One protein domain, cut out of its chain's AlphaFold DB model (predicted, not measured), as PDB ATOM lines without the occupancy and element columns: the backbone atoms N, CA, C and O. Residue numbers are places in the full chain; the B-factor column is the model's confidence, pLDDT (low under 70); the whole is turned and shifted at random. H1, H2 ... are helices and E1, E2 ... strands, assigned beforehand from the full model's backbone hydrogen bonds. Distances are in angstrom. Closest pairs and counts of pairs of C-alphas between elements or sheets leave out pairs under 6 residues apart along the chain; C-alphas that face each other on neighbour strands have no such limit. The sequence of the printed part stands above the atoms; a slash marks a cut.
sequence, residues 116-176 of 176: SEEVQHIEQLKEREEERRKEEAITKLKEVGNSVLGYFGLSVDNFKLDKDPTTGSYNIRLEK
ATOM      1  N   SER A 116     153.939 220.032 185.099       95.88
ATOM      2  CA  SER A 116     155.234 219.419 184.765       95.88
ATOM      3  C   SER A 116     155.200 217.898 184.883       95.88
ATOM      4  O   SER A 116     155.917 217.229 184.146       95.88
ATOM      5  N   GLU A 117     154.369 217.372 185.778       96.50
ATOM      6  CA  GLU A 117     154.151 215.943 185.985       96.50
ATOM      7  C   GLU A 117     153.485 215.299 184.762       96.50
ATOM      8  O   GLU A 117     153.894 214.214 184.359       96.50
ATOM      9  N   GLU A 118     152.522 215.978 184.126       95.38
ATOM     10  CA  GLU A 118     151.907 215.502 182.878       95.38
ATOM     11  C   GLU A 118     152.954 215.349 181.765       95.38
ATOM     12  O   GLU A 118     153.030 214.303 181.124       95.38
ATOM     13  N   VAL A 119     153.839 216.338 181.592       97.50
ATOM     14  CA  VAL A 119     154.937 216.258 180.610       97.50
ATOM     15  C   VAL A 119     155.905 215.118 180.940       97.50
ATOM     16  O   VAL A 119     156.256 214.342 180.053       97.50
ATOM     17  N   GLN A 120     156.305 214.977 182.208       97.69
ATOM     18  CA  GLN A 120     157.194 213.892 182.651       97.69
ATOM     19  C   GLN A 120     156.580 212.510 182.419       97.69
ATOM     20  O   GLN A 120     157.285 211.569 182.063       97.69
ATOM     21  N   HIS A 121     155.266 212.375 182.594       97.25
ATOM     22  CA  HIS A 121     154.580 211.120 182.324       97.25
ATOM     23  C   HIS A 121     154.676 210.727 180.842       97.25
ATOM     24  O   HIS A 121     154.971 209.575 180.529       97.25
ATOM     25  N   ILE A 122     154.496 211.684 179.926       97.75
ATOM     26  CA  ILE A 122     154.634 211.443 178.481       97.75
ATOM     27  C   ILE A 122     156.081 211.072 178.121       97.75
ATOM     28  O   ILE A 122     156.293 210.172 177.307       97.75
ATOM     29  N   GLU A 123     157.076 211.700 178.757       97.50
ATOM     30  CA  GLU A 123     158.494 211.335 178.590       97.50
ATOM     31  C   GLU A 123     158.758 209.879 179.002       97.50
ATOM     32  O   GLU A 123     159.359 209.129 178.237       97.50
ATOM     33  N   GLN A 124     158.217 209.433 180.139       97.38
ATOM     34  CA  GLN A 124     158.337 208.037 180.582       97.38
ATOM     35  C   GLN A 124     157.668 207.051 179.615       97.38
ATOM     36  O   GLN A 124     158.203 205.971 179.358       97.38
ATOM     37  N   LEU A 125     156.497 207.401 179.066       96.62
ATOM     38  CA  LEU A 125     155.819 206.570 178.063       96.62
ATOM     39  C   LEU A 125     156.668 206.427 176.795       96.62
ATOM     40  O   LEU A 125     156.792 205.323 176.264       96.62
ATOM     41  N   LYS A 126     157.285 207.525 176.348       96.88
ATOM     42  CA  LYS A 126     158.200 207.526 175.206       96.88
ATOM     43  C   LYS A 126     159.414 206.627 175.457       96.88
ATOM     44  O   LYS A 126     159.711 205.775 174.624       96.88
ATOM     45  N   GLU A 127     160.095 206.793 176.591       95.88
ATOM     46  CA  GLU A 127     161.279 205.997 176.946       95.88
ATOM     47  C   GLU A 127     160.951 204.501 177.004       95.88
ATOM     48  O   GLU A 127     161.644 203.685 176.396       95.88
ATOM     49  N   ARG A 128     159.833 204.146 177.645       95.19
ATOM     50  CA  ARG A 128     159.365 202.759 177.736       95.19
ATOM     51  C   ARG A 128     159.089 202.139 176.365       95.19
ATOM     52  O   ARG A 128     159.397 200.971 176.135       95.19
ATOM     53  N   GLU A 129     158.497 202.903 175.453       93.38
ATOM     54  CA  GLU A 129     158.236 202.453 174.086       93.38
ATOM     55  C   GLU A 129     159.535 202.277 173.283       93.38
ATOM     56  O   GLU A 129     159.674 201.316 172.525       93.38
ATOM     57  N   GLU A 130     160.521 203.158 173.467       92.69
ATOM     58  CA  GLU A 130     161.847 203.004 172.861       92.69
ATOM     59  C   GLU A 130     162.590 201.770 173.390       92.69
ATOM     60  O   GLU A 130     163.214 201.052 172.606       92.69
ATOM     61  N   GLU A 131     162.524 201.503 174.694       93.31
ATOM     62  CA  GLU A 131     163.088 200.297 175.309       93.31
ATOM     63  C   GLU A 131     162.437 199.033 174.749       93.31
ATOM     64  O   GLU A 131     163.144 198.158 174.248       93.31
ATOM     65  N   ARG A 132     161.101 198.984 174.703       92.81
ATOM     66  CA  ARG A 132     160.361 197.869 174.096       92.81
ATOM     67  C   ARG A 132     160.789 197.631 172.644       92.81
ATOM     68  O   ARG A 132     161.058 196.498 172.249       92.81
ATOM     69  N   ARG A 133     160.916 198.694 171.840       91.69
ATOM     70  CA  ARG A 133     161.388 198.592 170.446       91.69
ATOM     71  C   ARG A 133     162.824 198.078 170.349       91.69
ATOM     72  O   ARG A 133     163.125 197.307 169.438       91.69
ATOM     73  N   LYS A 134     163.712 198.484 171.263       89.69
ATOM     74  CA  LYS A 134     165.091 197.972 171.332       89.69
ATOM     75  C   LYS A 134     165.105 196.483 171.668       89.69
ATOM     76  O   LYS A 134     165.808 195.733 170.997       89.69
ATOM     77  N   GLU A 135     164.319 196.044 172.646       90.94
ATOM     78  CA  GLU A 135     164.204 194.630 173.020       90.94
ATOM     79  C   GLU A 135     163.677 193.771 171.864       90.94
ATOM     80  O   GLU A 135     164.243 192.718 171.557       90.94
ATOM     81  N   GLU A 136     162.651 194.242 171.152       93.94
ATOM     82  CA  GLU A 136     162.124 193.567 169.961       93.94
ATOM     83  C   GLU A 136     163.150 193.509 168.829       93.94
ATOM     84  O   GLU A 136     163.289 192.479 168.166       93.94
ATOM     85  N   ALA A 137     163.898 194.592 168.609       92.56
ATOM     86  CA  ALA A 137     164.963 194.624 167.614       92.56
ATOM     87  C   ALA A 137     166.090 193.643 167.967       92.56
ATOM     88  O   ALA A 137     166.532 192.890 167.102       92.56
ATOM     89  N   ILE A 138     166.516 193.601 169.233       88.19
ATOM     90  CA  ILE A 138     167.508 192.638 169.726       88.19
ATOM     91  C   ILE A 138     167.000 191.209 169.533       88.19
ATOM     92  O   ILE A 138     167.744 190.364 169.043       88.19
ATOM     93  N   THR A 139     165.739 190.938 169.865       90.06
ATOM     94  CA  THR A 139     165.134 189.609 169.703       90.06
ATOM     95  C   THR A 139     165.151 189.169 168.240       90.06
ATOM     96  O   THR A 139     165.670 188.101 167.927       90.06
ATOM     97  N   LYS A 140     164.715 190.035 167.318       93.44
ATOM     98  CA  LYS A 140     164.770 189.760 165.873       93.44
ATOM     99  C   LYS A 140     166.200 189.564 165.369       93.44
ATOM    100  O   LYS A 140     166.456 188.676 164.563       93.44
ATOM    101  N   LEU A 141     167.152 190.369 165.847       90.00
ATOM    102  CA  LEU A 141     168.567 190.210 165.499       90.00
ATOM    103  C   LEU A 141     169.115 188.860 165.969       90.00
ATOM    104  O   LEU A 141     169.860 188.220 165.226       90.00
ATOM    105  N   LYS A 142     168.725 188.404 167.164       88.38
ATOM    106  CA  LYS A 142     169.087 187.074 167.661       88.38
ATOM    107  C   LYS A 142     168.496 185.964 166.799       88.38
ATOM    108  O   LYS A 142     169.227 185.050 166.435       88.38
ATOM    109  N   GLU A 143     167.218 186.051 166.434       91.06
ATOM    110  CA  GLU A 143     166.565 185.077 165.548       91.06
ATOM    111  C   GLU A 143     167.285 184.969 164.198       91.06
ATOM    112  O   GLU A 143     167.624 183.870 163.754       91.06
ATOM    113  N   VAL A 144     167.599 186.112 163.578       93.62
ATOM    114  CA  VAL A 144     168.367 186.158 162.326       93.62
ATOM    115  C   VAL A 144     169.757 185.551 162.521       93.62
ATOM    116  O   VAL A 144     170.162 184.693 161.737       93.62
ATOM    117  N   GLY A 145     170.475 185.932 163.579       89.94
ATOM    118  CA  GLY A 145     171.797 185.384 163.877       89.94
ATOM    119  C   GLY A 145     171.774 183.867 164.077       89.94
ATOM    120  O   GLY A 145     172.572 183.156 163.470       89.94
ATOM    121  N   ASN A 146     170.811 183.357 164.846       89.31
ATOM    122  CA  ASN A 146     170.625 181.927 165.088       89.31
ATOM    123  C   ASN A 146     170.247 181.157 163.823       89.31
ATOM    124  O   ASN A 146     170.707 180.032 163.644       89.31
ATOM    125  N   SER A 147     169.476 181.754 162.912       92.38
ATOM    126  CA  SER A 147     169.149 181.113 161.633       92.38
ATOM    127  C   SER A 147     170.389 180.850 160.769       92.38
ATOM    128  O   SER A 147     170.462 179.830 160.089       92.38
ATOM    129  N   VAL A 148     171.390 181.737 160.825       91.25
ATOM    130  CA  VAL A 148     172.639 181.611 160.059       91.25
ATOM    131  C   VAL A 148     173.637 180.713 160.786       91.25
ATOM    132  O   VAL A 148     174.217 179.807 160.192       91.25
ATOM    133  N   LEU A 149     173.836 180.950 162.082       86.56
ATOM    134  CA  LEU A 149     174.791 180.209 162.902       86.56
ATOM    135  C   LEU A 149     174.356 178.758 163.141       86.56
ATOM    136  O   LEU A 149     175.210 177.872 163.226       86.56
ATOM    137  N   GLY A 150     173.049 178.493 163.143       85.25
ATOM    138  CA  GLY A 150     172.485 177.154 163.288       85.25
ATOM    139  C   GLY A 150     172.952 176.173 162.209       85.25
ATOM    140  O   GLY A 150     173.173 175.005 162.523       85.25
ATOM    141  N   TYR A 151     173.221 176.631 160.977       86.75
ATOM    142  CA  TYR A 151     173.814 175.791 159.919       86.75
ATOM    143  C   TYR A 151     175.187 175.222 160.297       86.75
ATOM    144  O   TYR A 151     175.592 174.179 159.790       86.75
ATOM    145  N   PHE A 152     175.895 175.900 161.198       87.19
ATOM    146  CA  PHE A 152     177.211 175.512 161.690       87.19
ATOM    147  C   PHE A 152     177.155 174.890 163.094       87.19
ATOM    148  O   PHE A 152     178.202 174.653 163.692       87.19
ATOM    149  N   GLY A 153     175.957 174.636 163.640       83.50
ATOM    150  CA  GLY A 153     175.774 174.161 165.016       83.50
ATOM    151  C   GLY A 153     176.107 175.211 166.085       83.50
ATOM    152  O   GLY A 153     176.432 174.849 167.213       83.50
ATOM    153  N   LEU A 154     176.064 176.501 165.733       82.06
ATOM    154  CA  LEU A 154     176.359 177.633 166.616       82.06
ATOM    155  C   LEU A 154     175.070 178.401 166.973       82.06
ATOM    156  O   LEU A 154     174.103 178.387 166.216       82.06
ATOM    157  N   SER A 155     175.067 179.107 168.110       82.12
ATOM    158  CA  SER A 155     173.962 179.974 168.556       82.12
ATOM    159  C   SER A 155     174.502 181.289 169.104       82.12
ATOM    160  O   SER A 155     175.487 181.267 169.839       82.12
ATOM    161  N   VAL A 156     173.839 182.411 168.796       82.44
ATOM    162  CA  VAL A 156     174.086 183.747 169.369       82.44
ATOM    163  C   VAL A 156     173.944 183.763 170.891       82.44
ATOM    164  O   VAL A 156     174.568 184.591 171.546       82.44
ATOM    165  N   ASP A 157     173.170 182.838 171.461       79.94
ATOM    166  CA  ASP A 157     172.979 182.738 172.911       79.94
ATOM    167  C   ASP A 157     174.238 182.231 173.626       79.94
ATOM    168  O   ASP A 157     174.436 182.514 174.805       79.94
ATOM    169  N   ASN A 158     175.133 181.562 172.892       74.81
ATOM    170  CA  ASN A 158     176.422 181.105 173.399       74.81
ATOM    171  C   ASN A 158     177.500 182.199 173.323       74.81
ATOM    172  O   ASN A 158     178.638 181.957 173.718       74.81
ATOM    173  N   PHE A 159     177.193 183.388 172.792       73.69
ATOM    174  CA  PHE A 159     178.167 184.468 172.673       73.69
ATOM    175  C   PHE A 159     177.985 185.506 173.777       73.69
ATOM    176  O   PHE A 159     176.956 186.178 173.863       73.69
ATOM    177  N   LYS A 160     179.034 185.710 174.577       72.19
ATOM    178  CA  LYS A 160     179.148 186.877 175.456       72.19
ATOM    179  C   LYS A 160     179.929 187.982 174.759       72.19
ATOM    180  O   LYS A 160     180.992 187.750 174.181       72.19
ATOM    181  N   LEU A 161     179.367 189.185 174.824       66.38
ATOM    182  CA  LEU A 161     179.974 190.422 174.350       66.38
ATOM    183  C   LEU A 161     180.650 191.114 175.537       66.38
ATOM    184  O   LEU A 161     179.978 191.736 176.357       66.38
ATOM    185  N   ASP A 162     181.975 191.023 175.611       73.12
ATOM    186  CA  ASP A 162     182.773 191.766 176.586       73.12
ATOM    187  C   ASP A 162     183.159 193.119 175.982       73.12
ATOM    188  O   ASP A 162     183.952 193.189 175.036       73.12
ATOM    189  N   LYS A 163     182.599 194.207 176.520       73.75
ATOM    190  CA  LYS A 163     182.980 195.565 176.121       73.75
ATOM    191  C   LYS A 163     184.327 195.925 176.747       73.75
ATOM    192  O   LYS A 163     184.454 195.949 177.969       73.75
ATOM    193  N   ASP A 164     185.309 196.251 175.917       76.38
ATOM    194  CA  ASP A 164     186.588 196.791 176.361       76.38
ATOM    195  C   ASP A 164     186.381 198.225 176.900       76.38
ATOM    196  O   ASP A 164     185.943 199.108 176.151       76.38
ATOM    197  N   PRO A 165     186.678 198.491 178.185       75.00
ATOM    198  CA  PRO A 165     186.443 199.796 178.803       75.00
ATOM    199  C   PRO A 165     187.403 200.893 178.316       75.00
ATOM    200  O   PRO A 165     187.115 202.070 178.511       75.00
ATOM    201  N   THR A 166     188.524 200.534 177.686       76.06
ATOM    202  CA  THR A 166     189.523 201.484 177.175       76.06
ATOM    203  C   THR A 166     189.299 201.861 175.719       76.06
ATOM    204  O   THR A 166     189.440 203.027 175.361       76.06
ATOM    205  N   THR A 167     188.935 200.896 174.873       81.88
ATOM    206  CA  THR A 167     188.762 201.131 173.429       81.88
ATOM    207  C   THR A 167     187.302 201.284 173.013       81.88
ATOM    208  O   THR A 167     187.021 201.781 171.925       81.88
ATOM    209  N   GLY A 168     186.359 200.840 173.851       75.44
ATOM    210  CA  GLY A 168     184.937 200.756 173.516       75.44
ATOM    211  C   GLY A 168     184.592 199.639 172.523       75.44
ATOM    212  O   GLY A 168     183.423 199.516 172.152       75.44
ATOM    213  N   SER A 169     185.578 198.839 172.097       68.50
ATOM    214  CA  SER A 169     185.385 197.704 171.191       68.50
ATOM    215  C   SER A 169     184.763 196.502 171.916       68.50
ATOM    216  O   SER A 169     184.872 196.375 173.135       68.50
ATOM    217  N   TYR A 170     184.078 195.627 171.178       71.81
ATOM    218  CA  TYR A 170     183.450 194.427 171.738       71.81
ATOM    219  C   TYR A 170     184.248 193.184 171.355       71.81
ATOM    220  O   TYR A 170     184.438 192.904 170.172       71.81
ATOM    221  N   ASN A 171     184.669 192.417 172.359       74.75
ATOM    222  CA  ASN A 171     185.228 191.088 172.167       74.75
ATOM    223  C   ASN A 171     184.113 190.050 172.283       74.75
ATOM    224  O   ASN A 171     183.354 190.039 173.252       74.75
ATOM    225  N   ILE A 172     184.025 189.169 171.292       73.25
ATOM    226  CA  ILE A 172     183.023 188.108 171.231       73.25
ATOM    227  C   ILE A 172     183.677 186.806 171.712       73.25
ATOM    228  O   ILE A 172     184.636 186.338 171.096       73.25
ATOM    229  N   ARG A 173     183.174 186.211 172.803       71.25
ATOM    230  CA  ARG A 173     183.608 184.884 173.279       71.25
ATOM    231  C   ARG A 173     182.462 183.885 173.211       71.25
ATOM    232  O   ARG A 173     181.357 184.191 173.639       71.25
ATOM    233  N   LEU A 174     182.764 182.694 172.703       66.38
ATOM    234  CA  LEU A 174     181.877 181.534 172.723       66.38
ATOM    235  C   LEU A 174     181.990 180.828 174.079       66.38
ATOM    236  O   LEU A 174     183.073 180.356 174.432       66.38
ATOM    237  N   GLU A 175     180.889 180.725 174.815       66.12
ATOM    238  CA  GLU A 175     180.742 179.748 175.892       66.12
ATOM    239  C   GLU A 175     180.332 178.400 175.278       66.12
ATOM    240  O   GLU A 175     179.490 178.337 174.382       66.12
ATOM    241  N   LYS A 176     181.021 177.331 175.692       58.44
ATOM    242  CA  LYS A 176     180.728 175.952 175.284       58.44
ATOM    243  C   LYS A 176     179.693 175.328 176.202       58.44
ATOM    244  O   LYS A 176     179.781 175.598 177.420       58.44
TER     245      LYS A 176
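Overview. This is residues 116 to 176 of the 176 residues of an uncharacterized protein of Galdieria sulphuraria (UniProt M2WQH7). One long helix, H1, makes the longest axis, and a small two-stranded hairpin, E1 and E2, follows near its last part. Residues 116 to 140 of H1 stick out free. The printed part has 61 residues with one named helix, then two antiparallel strands in the order E1 - E2, class mixed, helices and strands. It is extended, with a radius of gyration of the C-alphas of 17.1 A, and flat, spanning 53 by 32 by 15 A.

Along the chain. H1, residues 116 to 152, begins at C-alpha 116 (155.234, 219.419, 184.765) and is 54.3 A long, with a kink of 25 degrees near residue 146. E1 is residues 159 to 163, 12.6 A. E2 is residues 170 to 174, 13.0 A, ending at C-alpha 174 (181.877, 181.534, 172.723).

Arrangement. In H1, 31 of 33 O i to N i+4 pairs are within hydrogen-bond range. E1 and E2 form a hairpin, antiparallel at 153 degrees; N 160 and O 173 are 2.9 A apart, within hydrogen-bond range. H1 and E2 are apart.

Size, cuts and confidence. The C-alphas farthest apart, of Ser 116 and Phe 152, are 54.3 A apart. The printed part has no cut, and both links are short. The model's pLDDT is under 70 at residues 161, 169 and 174 to 176.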